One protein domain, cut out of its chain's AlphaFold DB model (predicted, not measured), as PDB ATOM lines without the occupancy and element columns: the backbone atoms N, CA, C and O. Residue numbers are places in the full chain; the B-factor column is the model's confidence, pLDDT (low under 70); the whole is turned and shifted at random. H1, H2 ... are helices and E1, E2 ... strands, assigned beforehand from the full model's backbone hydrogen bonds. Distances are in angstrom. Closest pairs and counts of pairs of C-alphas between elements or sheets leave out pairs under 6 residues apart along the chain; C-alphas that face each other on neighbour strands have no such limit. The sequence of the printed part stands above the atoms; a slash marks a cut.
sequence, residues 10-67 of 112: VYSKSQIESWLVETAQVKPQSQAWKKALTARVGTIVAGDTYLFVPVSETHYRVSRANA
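What this domain is: This is residues 10 to 67 of the 112 residues of an uncharacterized protein of Paraburkholderia humisilvae (UniProt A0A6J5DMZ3). A strongly twisted sheet of four strands curls round the helix H1, and a second, shorter helix, H2, stands up from the sheet over E3. The long hairpin of E3 and E4 makes the middle of the sheet, with the short strands E1 and E2 at its edges. The printed part has 58 residues, with two named helices and four named strands in the order E1 H1 H2 E2 E3 E4; the sheet's order is E1 E4 E3 E2, antiparallel throughout, and the class is mixed, helices and strands. It is compact, with a radius of gyration of the C-alphas of 10.2 A, and rounded, spanning 28 by 23 by 19 A.

Where its parts are: In the sheet, E4 is residues 59 to 66, 22.8 A long, ending at C-alpha 66 (195.412, 143.248, 150.548). E3 is residues 48 to 54, 19.3 A. E1, residues 10 to 12, begins at C-alpha 10 (210.009, 134.932, 159.240), and E2 is residues 43 to 45. H1 is residues 13 to 22, 14.2 A, and H2 residues 31 to 37, 10.2 A.

How they stand to each other: E2, E3 and E4 form a meander, each strand the antiparallel neighbour of the one before. Between E4 and E3, N 49 and O 65 are 2.7 A apart, within hydrogen-bond range; so are N 43 and O 50 of E2 and E3, at 2.8 A, and N 11 and O 60 of E1 and E4, at 2.8 A. H1 is on the sheet; its closest C-alphas with E4 are those of Lys 13 and His 59, 5.3 A. H2 is on the sheet too, at a height over the sheet of 9.7 A; its closest C-alphas with E3 are those of Leu 37 and Phe 52, 6.2 A. H1 and H2 are close but not clearly touching, Leu 20 and Trp 33 having the closest C-alphas at 7.8 A, with a steep tilt of 44 degrees, opposite ways. E1 and E2 are apart. In H1 and H2 every O i to N i+4 pair is within hydrogen-bond range.

The domain as a whole: The C-alphas farthest apart, of Gly 47 and Glu 57, are 28.4 A apart. The printed part has no cut and no long link. The mean pLDDT of the printed part is 86.8; residues 39 to 41 and 67 are under 70.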
ATOM      1  N   VAL A  10     210.119 135.867 158.121       92.25
ATOM      2  CA  VAL A  10     210.009 134.932 159.240       92.25
ATOM      3  C   VAL A  10     210.193 135.691 160.547       92.25
ATOM      4  O   VAL A  10     211.159 136.435 160.706       92.25
ATOM      5  N   TYR A  11     209.272 135.473 161.475       93.56
ATOM      6  CA  TYR A  11     209.260 136.067 162.803       93.56
ATOM      7  C   TYR A  11     209.147 134.972 163.855       93.56
ATOM      8  O   TYR A  11     208.587 133.899 163.602       93.56
ATOM      9  N   SER A  12     209.667 135.240 165.050       94.44
ATOM     10  CA  SER A  12     209.463 134.336 166.174       94.44
ATOM     11  C   SER A  12     207.993 134.333 166.592       94.44
ATOM     12  O   SER A  12     207.261 135.313 166.429       94.44
ATOM     13  N   LYS A  13     207.560 133.237 167.209       92.56
ATOM     14  CA  LYS A  13     206.231 133.124 167.808       92.56
ATOM     15  C   LYS A  13     205.961 134.272 168.782       92.56
ATOM     16  O   LYS A  13     204.906 134.883 168.699       92.56
ATOM     17  N   SER A  14     206.933 134.634 169.620       92.62
ATOM     18  CA  SER A  14     206.792 135.752 170.563       92.62
ATOM     19  C   SER A  14     206.560 137.100 169.872       92.62
ATOM     20  O   SER A  14     205.772 137.907 170.364       92.62
ATOM     21  N   GLN A  15     207.193 137.345 168.718       94.00
ATOM     22  CA  GLN A  15     206.968 138.558 167.925       94.00
ATOM     23  C   GLN A  15     205.558 138.584 167.326       94.00
ATOM     24  O   GLN A  15     204.890 139.612 167.408       94.00
ATOM     25  N   ILE A  16     205.081 137.459 166.779       92.00
ATOM     26  CA  ILE A  16     203.710 137.343 166.255       92.00
ATOM     27  C   ILE A  16     202.678 137.527 167.368       92.00
ATOM     28  O   ILE A  16     201.706 138.252 167.191       92.00
ATOM     29  N   GLU A  17     202.887 136.898 168.521       92.69
ATOM     30  CA  GLU A  17     201.985 137.009 169.668       92.69
ATOM     31  C   GLU A  17     201.932 138.445 170.202       92.69
ATOM     32  O   GLU A  17     200.844 138.966 170.439       92.69
ATOM     33  N   SER A  18     203.081 139.118 170.312       93.50
ATOM     34  CA  SER A  18     203.134 140.532 170.711       93.50
ATOM     35  C   SER A  18     202.402 141.415 169.701       93.50
ATOM     36  O   SER A  18     201.576 142.241 170.080       93.50
ATOM     37  N   TRP A  19     202.620 141.187 168.403       94.19
ATOM     38  CA  TRP A  19     201.928 141.916 167.342       94.19
ATOM     39  C   TRP A  19     200.410 141.698 167.357       94.19
ATOM     40  O   TRP A  19     199.644 142.649 167.192       94.19
ATOM     41  N   LEU A  20     199.959 140.464 167.600       92.38
ATOM     42  CA  LEU A  20     198.539 140.135 167.710       92.38
ATOM     43  C   LEU A  20     197.862 140.914 168.839       92.38
ATOM     44  O   LEU A  20     196.739 141.379 168.657       92.38
ATOM     45  N   VAL A  21     198.537 141.080 169.979       93.56
ATOM     46  CA  VAL A  21     198.013 141.856 171.110       93.56
ATOM     47  C   VAL A  21     198.068 143.355 170.827       93.56
ATOM     48  O   VAL A  21     197.065 144.043 170.982       93.56
ATOM     49  N   GLU A  22     199.230 143.867 170.422       92.81
ATOM     50  CA  GLU A  22     199.480 145.308 170.346       92.81
ATOM     51  C   GLU A  22     198.857 145.958 169.111       92.81
ATOM     52  O   GLU A  22     198.355 147.076 169.185       92.81
ATOM     53  N   THR A  23     198.890 145.268 167.968       90.38
ATOM     54  CA  THR A  23     198.479 145.834 166.675       90.38
ATOM     55  C   THR A  23     197.114 145.318 166.245       90.38
ATOM     56  O   THR A  23     196.231 146.108 165.920       90.38
ATOM     57  N   ALA A  24     196.908 143.998 166.276       88.25
ATOM     58  CA  ALA A  24     195.631 143.403 165.879       88.25
ATOM     59  C   ALA A  24     194.577 143.404 167.005       88.25
ATOM     60  O   ALA A  24     193.435 143.015 166.767       88.25
ATOM     61  N   GLN A  25     194.955 143.817 168.224       91.12
ATOM     62  CA  GLN A  25     194.098 143.855 169.418       91.12
ATOM     63  C   GLN A  25     193.388 142.519 169.711       91.12
ATOM     64  O   GLN A  25     192.308 142.462 170.304       91.12
ATOM     65  N   VAL A  26     193.999 141.405 169.304       89.81
ATOM     66  CA  VAL A  26     193.460 140.065 169.511       89.81
ATOM     67  C   VAL A  26     193.791 139.621 170.926       89.81
ATOM     68  O   VAL A  26     194.952 139.454 171.300       89.81
ATOM     69  N   LYS A  27     192.751 139.363 171.722       91.69
ATOM     70  CA  LYS A  27     192.921 138.892 173.097       91.69
ATOM     71  C   LYS A  27     193.621 137.520 173.126       91.69
ATOM     72  O   LYS A  27     193.143 136.604 172.438       91.69
ATOM     73  N   PRO A  28     194.663 137.335 173.960       91.69
ATOM     74  CA  PRO A  28     195.314 136.043 174.147       91.69
ATOM     75  C   PRO A  28     194.318 134.929 174.472       91.69
ATOM     76  O   PRO A  28     193.321 135.151 175.160       91.69
ATOM     77  N   GLN A  29     194.590 133.725 173.963       88.69
ATOM     78  CA  GLN A  29     193.799 132.500 174.179       88.69
ATOM     79  C   GLN A  29     192.350 132.512 173.652       88.69
ATOM     80  O   GLN A  29     191.668 131.484 173.720       88.69
ATOM     81  N   SER A  30     191.881 133.622 173.078       90.81
ATOM     82  CA  SER A  30     190.566 133.699 172.442       90.81
ATOM     83  C   SER A  30     190.447 132.744 171.245       90.81
ATOM     84  O   SER A  30     191.429 132.231 170.702       90.81
ATOM     85  N   GLN A  31     189.221 132.506 170.778       87.56
ATOM     86  CA  GLN A  31     189.027 131.719 169.559       87.56
ATOM     87  C   GLN A  31     189.671 132.397 168.337       87.56
ATOM     88  O   GLN A  31     190.229 131.706 167.488       87.56
ATOM     89  N   ALA A  32     189.634 133.733 168.269       85.81
ATOM     90  CA  ALA A  32     190.301 134.512 167.227       85.81
ATOM     91  C   ALA A  32     191.825 134.317 167.264       85.81
ATOM     92  O   ALA A  32     192.429 134.055 166.229       85.81
ATOM     93  N   TRP A  33     192.423 134.306 168.458       90.00
ATOM     94  CA  TRP A  33     193.845 134.011 168.656       90.00
ATOM     95  C   TRP A  33     194.241 132.639 168.109       90.00
ATOM     96  O   TRP A  33     195.180 132.506 167.327       90.00
ATOM     97  N   LYS A  34     193.483 131.599 168.481       88.25
ATOM     98  CA  LYS A  34     193.727 130.232 167.996       88.25
ATOM     99  C   LYS A  34     193.571 130.142 166.477       88.25
ATOM    100  O   LYS A  34     194.346 129.448 165.824       88.25
ATOM    101  N   LYS A  35     192.585 130.839 165.905       87.06
ATOM    102  CA  LYS A  35     192.361 130.884 164.452       87.06
ATOM    103  C   LYS A  35     193.505 131.583 163.711       87.06
ATOM    104  O   LYS A  35     193.948 131.050 162.698       87.06
ATOM    105  N   ALA A  36     194.017 132.691 164.248       86.62
ATOM    106  CA  ALA A  36     195.149 133.417 163.679       86.62
ATOM    107  C   ALA A  36     196.413 132.540 163.611       86.62
ATOM    108  O   ALA A  36     197.027 132.415 162.555       86.62
ATOM    109  N   LEU A  37     196.763 131.852 164.706       85.00
ATOM    110  CA  LEU A  37     197.985 131.035 164.785       85.00
ATOM    111  C   LEU A  37     197.910 129.680 164.060       85.00
ATOM    112  O   LEU A  37     198.931 129.019 163.893       85.00
ATOM    113  N   THR A  38     196.719 129.236 163.646       79.81
ATOM    114  CA  THR A  38     196.533 127.955 162.936       79.81
ATOM    115  C   THR A  38     196.524 128.099 161.414       79.81
ATOM    116  O   THR A  38     196.184 127.139 160.727       79.81
ATOM    117  N   ALA A  39     196.870 129.279 160.882       66.56
ATOM    118  CA  ALA A  39     196.867 129.603 159.449       66.56
ATOM    119  C   ALA A  39     195.513 129.384 158.737       66.56
ATOM    120  O   ALA A  39     195.447 129.391 157.510       66.56
ATOM    121  N   ARG A  40     194.421 129.164 159.484       64.88
ATOM    122  CA  ARG A  40     193.098 128.853 158.913       64.88
ATOM    123  C   ARG A  40     192.307 130.093 158.536       64.88
ATOM    124  O   ARG A  40     191.434 130.012 157.680       64.88
ATOM    125  N   VAL A  41     192.560 131.203 159.220       68.00
ATOM    126  CA  VAL A  41     191.852 132.463 159.016       68.00
ATOM    127  C   VAL A  41     192.885 133.576 159.100       68.00
ATOM    128  O   VAL A  41     193.597 133.677 160.099       68.00
ATOM    129  N   GLY A  42     192.988 134.375 158.039       77.75
ATOM    130  CA  GLY A  42     193.841 135.557 158.039       77.75
ATOM    131  C   GLY A  42     193.359 136.586 159.064       77.75
ATOM    132  O   GLY A  42     192.161 136.714 159.317       77.75
ATOM    133  N   THR A  43     194.293 137.303 159.678       84.19
ATOM    134  CA  THR A  43     194.002 138.396 160.611       84.19
ATOM    135  C   THR A  43     193.947 139.699 159.827       84.19
ATOM    136  O   THR A  43     194.932 140.050 159.184       84.19
ATOM    137  N   ILE A  44     192.813 140.398 159.852       83.12
ATOM    138  CA  ILE A  44     192.625 141.635 159.083       83.12
ATOM    139  C   ILE A  44     192.982 142.833 159.960       83.12
ATOM    140  O   ILE A  44     192.390 143.016 161.022       83.12
ATOM    141  N   VAL A  45     193.929 143.653 159.511       84.88
ATOM    142  CA  VAL A  45     194.348 144.888 160.181       84.88
ATOM    143  C   VAL A  45     194.572 145.962 159.126       84.88
ATOM    144  O   VAL A  45     195.295 145.731 158.164       84.88
ATOM    145  N   ALA A  46     193.961 147.136 159.308       81.94
ATOM    146  CA  ALA A  46     194.152 148.306 158.442       81.94
ATOM    147  C   ALA A  46     193.977 148.030 156.927       81.94
ATOM    148  O   ALA A  46     194.660 148.629 156.104       81.94
ATOM    149  N   GLY A  47     193.061 147.126 156.560       80.38
ATOM    150  CA  GLY A  47     192.797 146.761 155.160       80.38
ATOM    151  C   GLY A  47     193.713 145.672 154.593       80.38
ATOM    152  O   GLY A  47     193.495 145.221 153.474       80.38
ATOM    153  N   ASP A  48     194.679 145.181 155.368       84.06
ATOM    154  CA  ASP A  48     195.527 144.054 154.995       84.06
ATOM    155  C   ASP A  48     195.144 142.786 155.751       84.06
ATOM    156  O   ASP A  48     194.752 142.814 156.915       84.06
ATOM    157  N   THR A  49     195.291 141.648 155.083       86.12
ATOM    158  CA  THR A  49     195.140 140.315 155.656       86.12
ATOM    159  C   THR A  49     196.509 139.699 155.906       86.12
ATOM    160  O   THR A  49     197.314 139.527 154.989       86.12
ATOM    161  N   TYR A  50     196.744 139.323 157.159       86.94
ATOM    162  CA  TYR A  50     197.959 138.681 157.636       86.94
ATOM    163  C   TYR A  50     197.715 137.193 157.879       86.94
ATOM    164  O   TYR A  50     196.857 136.808 158.675       86.94
ATOM    165  N   LEU A  51     198.487 136.346 157.208       89.06
ATOM    166  CA  LEU A  51     198.506 134.898 157.396       89.06
ATOM    167  C   LEU A  51     199.831 134.483 158.034       89.06
ATOM    168  O   LEU A  51     200.899 134.901 157.590       89.06
ATOM    169  N   PHE A  52     199.759 133.636 159.059       89.56
ATOM    170  CA  PHE A  52     200.927 133.136 159.783       89.56
ATOM    171  C   PHE A  52     201.144 131.665 159.452       89.56
ATOM    172  O   PHE A  52     200.454 130.795 159.980       89.56
ATOM    173  N   VAL A  53     202.098 131.380 158.569       87.81
ATOM    174  CA  VAL A  53     202.435 130.018 158.146       87.81
ATOM    175  C   VAL A  53     203.526 129.471 159.069       87.81
ATOM    176  O   VAL A  53     204.611 130.051 159.113       87.81
ATOM    177  N   PRO A  54     203.286 128.384 159.822       88.56
ATOM    178  CA  PRO A  54     204.307 127.815 160.694       88.56
ATOM    179  C   PRO A  54     205.467 127.262 159.856       88.56
ATOM    180  O   PRO A  54     205.261 126.438 158.967       88.56
ATOM    181  N   VAL A  55     206.685 127.725 160.140       87.94
ATOM    182  CA  VAL A  55     207.930 127.209 159.535       87.94
ATOM    183  C   VAL A  55     208.625 126.250 160.501       87.94
ATOM    184  O   VAL A  55     209.260 125.285 160.086       87.94
ATOM    185  N   SER A  56     208.480 126.501 161.802       88.88
ATOM    186  CA  SER A  56     208.921 125.628 162.886       88.88
ATOM    187  C   SER A  56     208.011 125.814 164.103       88.88
ATOM    188  O   SER A  56     207.100 126.641 164.086       88.88
ATOM    189  N   GLU A  57     208.264 125.085 165.191       87.44
ATOM    190  CA  GLU A  57     207.510 125.237 166.448       87.44
ATOM    191  C   GLU A  57     207.613 126.646 167.056       87.44
ATOM    192  O   GLU A  57     206.749 127.072 167.826       87.44
ATOM    193  N   THR A  58     208.671 127.379 166.707       91.38
ATOM    194  CA  THR A  58     209.004 128.683 167.288       91.38
ATOM    195  C   THR A  58     208.929 129.830 166.291       91.38
ATOM    196  O   THR A  58     209.075 130.976 166.710       91.38
ATOM    197  N   HIS A  59     208.701 129.562 165.001       91.56
ATOM    198  CA  HIS A  59     208.745 130.578 163.950       91.56
ATOM    199  C   HIS A  59     207.588 130.466 162.963       91.56
ATOM    200  O   HIS A  59     207.195 129.381 162.529       91.56
ATOM    201  N   TYR A  60     207.118 131.634 162.537       89.62
ATOM    202  CA  TYR A  60     206.083 131.792 161.530       89.62
ATOM    203  C   TYR A  60     206.598 132.668 160.399       89.62
ATOM    204  O   TYR A  60     207.218 133.703 160.632       89.62
ATOM    205  N   ARG A  61     206.299 132.276 159.165       89.62
ATOM    206  CA  ARG A  61     206.392 133.151 158.002       89.62
ATOM    207  C   ARG A  61     205.096 133.941 157.884       89.62
ATOM    208  O   ARG A  61     204.012 133.362 157.933       89.62
ATOM    209  N   VAL A  62     205.214 135.252 157.737       89.19
ATOM    210  CA  VAL A  62     204.079 136.151 157.533       89.19
ATOM    211  C   VAL A  62     203.826 136.290 156.041       89.19
ATOM    212  O   VAL A  62     204.723 136.665 155.293       89.19
ATOM    213  N   SER A  63     202.594 136.055 155.614       84.94
ATOM    214  CA  SER A  63     202.107 136.483 154.305       84.94
ATOM    215  C   SER A  63     201.136 137.639 154.507       84.94
ATOM    216  O   SER A  63     200.134 137.489 155.203       84.94
ATOM    217  N   ARG A  64     201.449 138.794 153.919       85.38
ATOM    218  CA  ARG A  64     200.601 139.991 153.917       85.38
ATOM    219  C   ARG A  64     200.027 140.151 152.519       85.38
ATOM    220  O   ARG A  64     200.777 140.192 151.547       85.38
ATOM    221  N   ALA A  65     198.714 140.254 152.431       79.81
ATOM    222  CA  ALA A  65     198.013 140.525 151.187       79.81
ATOM    223  C   ALA A  65     196.880 141.517 151.444       79.81
ATOM    224  O   ALA A  65     196.324 141.544 152.540       79.81
ATOM    225  N   ASN A  66     196.526 142.313 150.438       74.44
ATOM    226  CA  ASN A  66     195.412 143.248 150.548       74.44
ATOM    227  C   ASN A  66     194.113 142.463 150.815       74.44
ATOM    228  O   ASN A  66     193.811 141.499 150.104       74.44
ATOM    229  N   ALA A  67     193.361 142.847 151.850       66.06
ATOM    230  CA  ALA A  67     192.171 142.124 152.284       66.06
ATOM    231  C   ALA A  67     191.081 142.050 151.207       66.06
ATOM    232  O   ALA A  67     190.356 141.059 151.164       66.06
TER     233      ALA A  67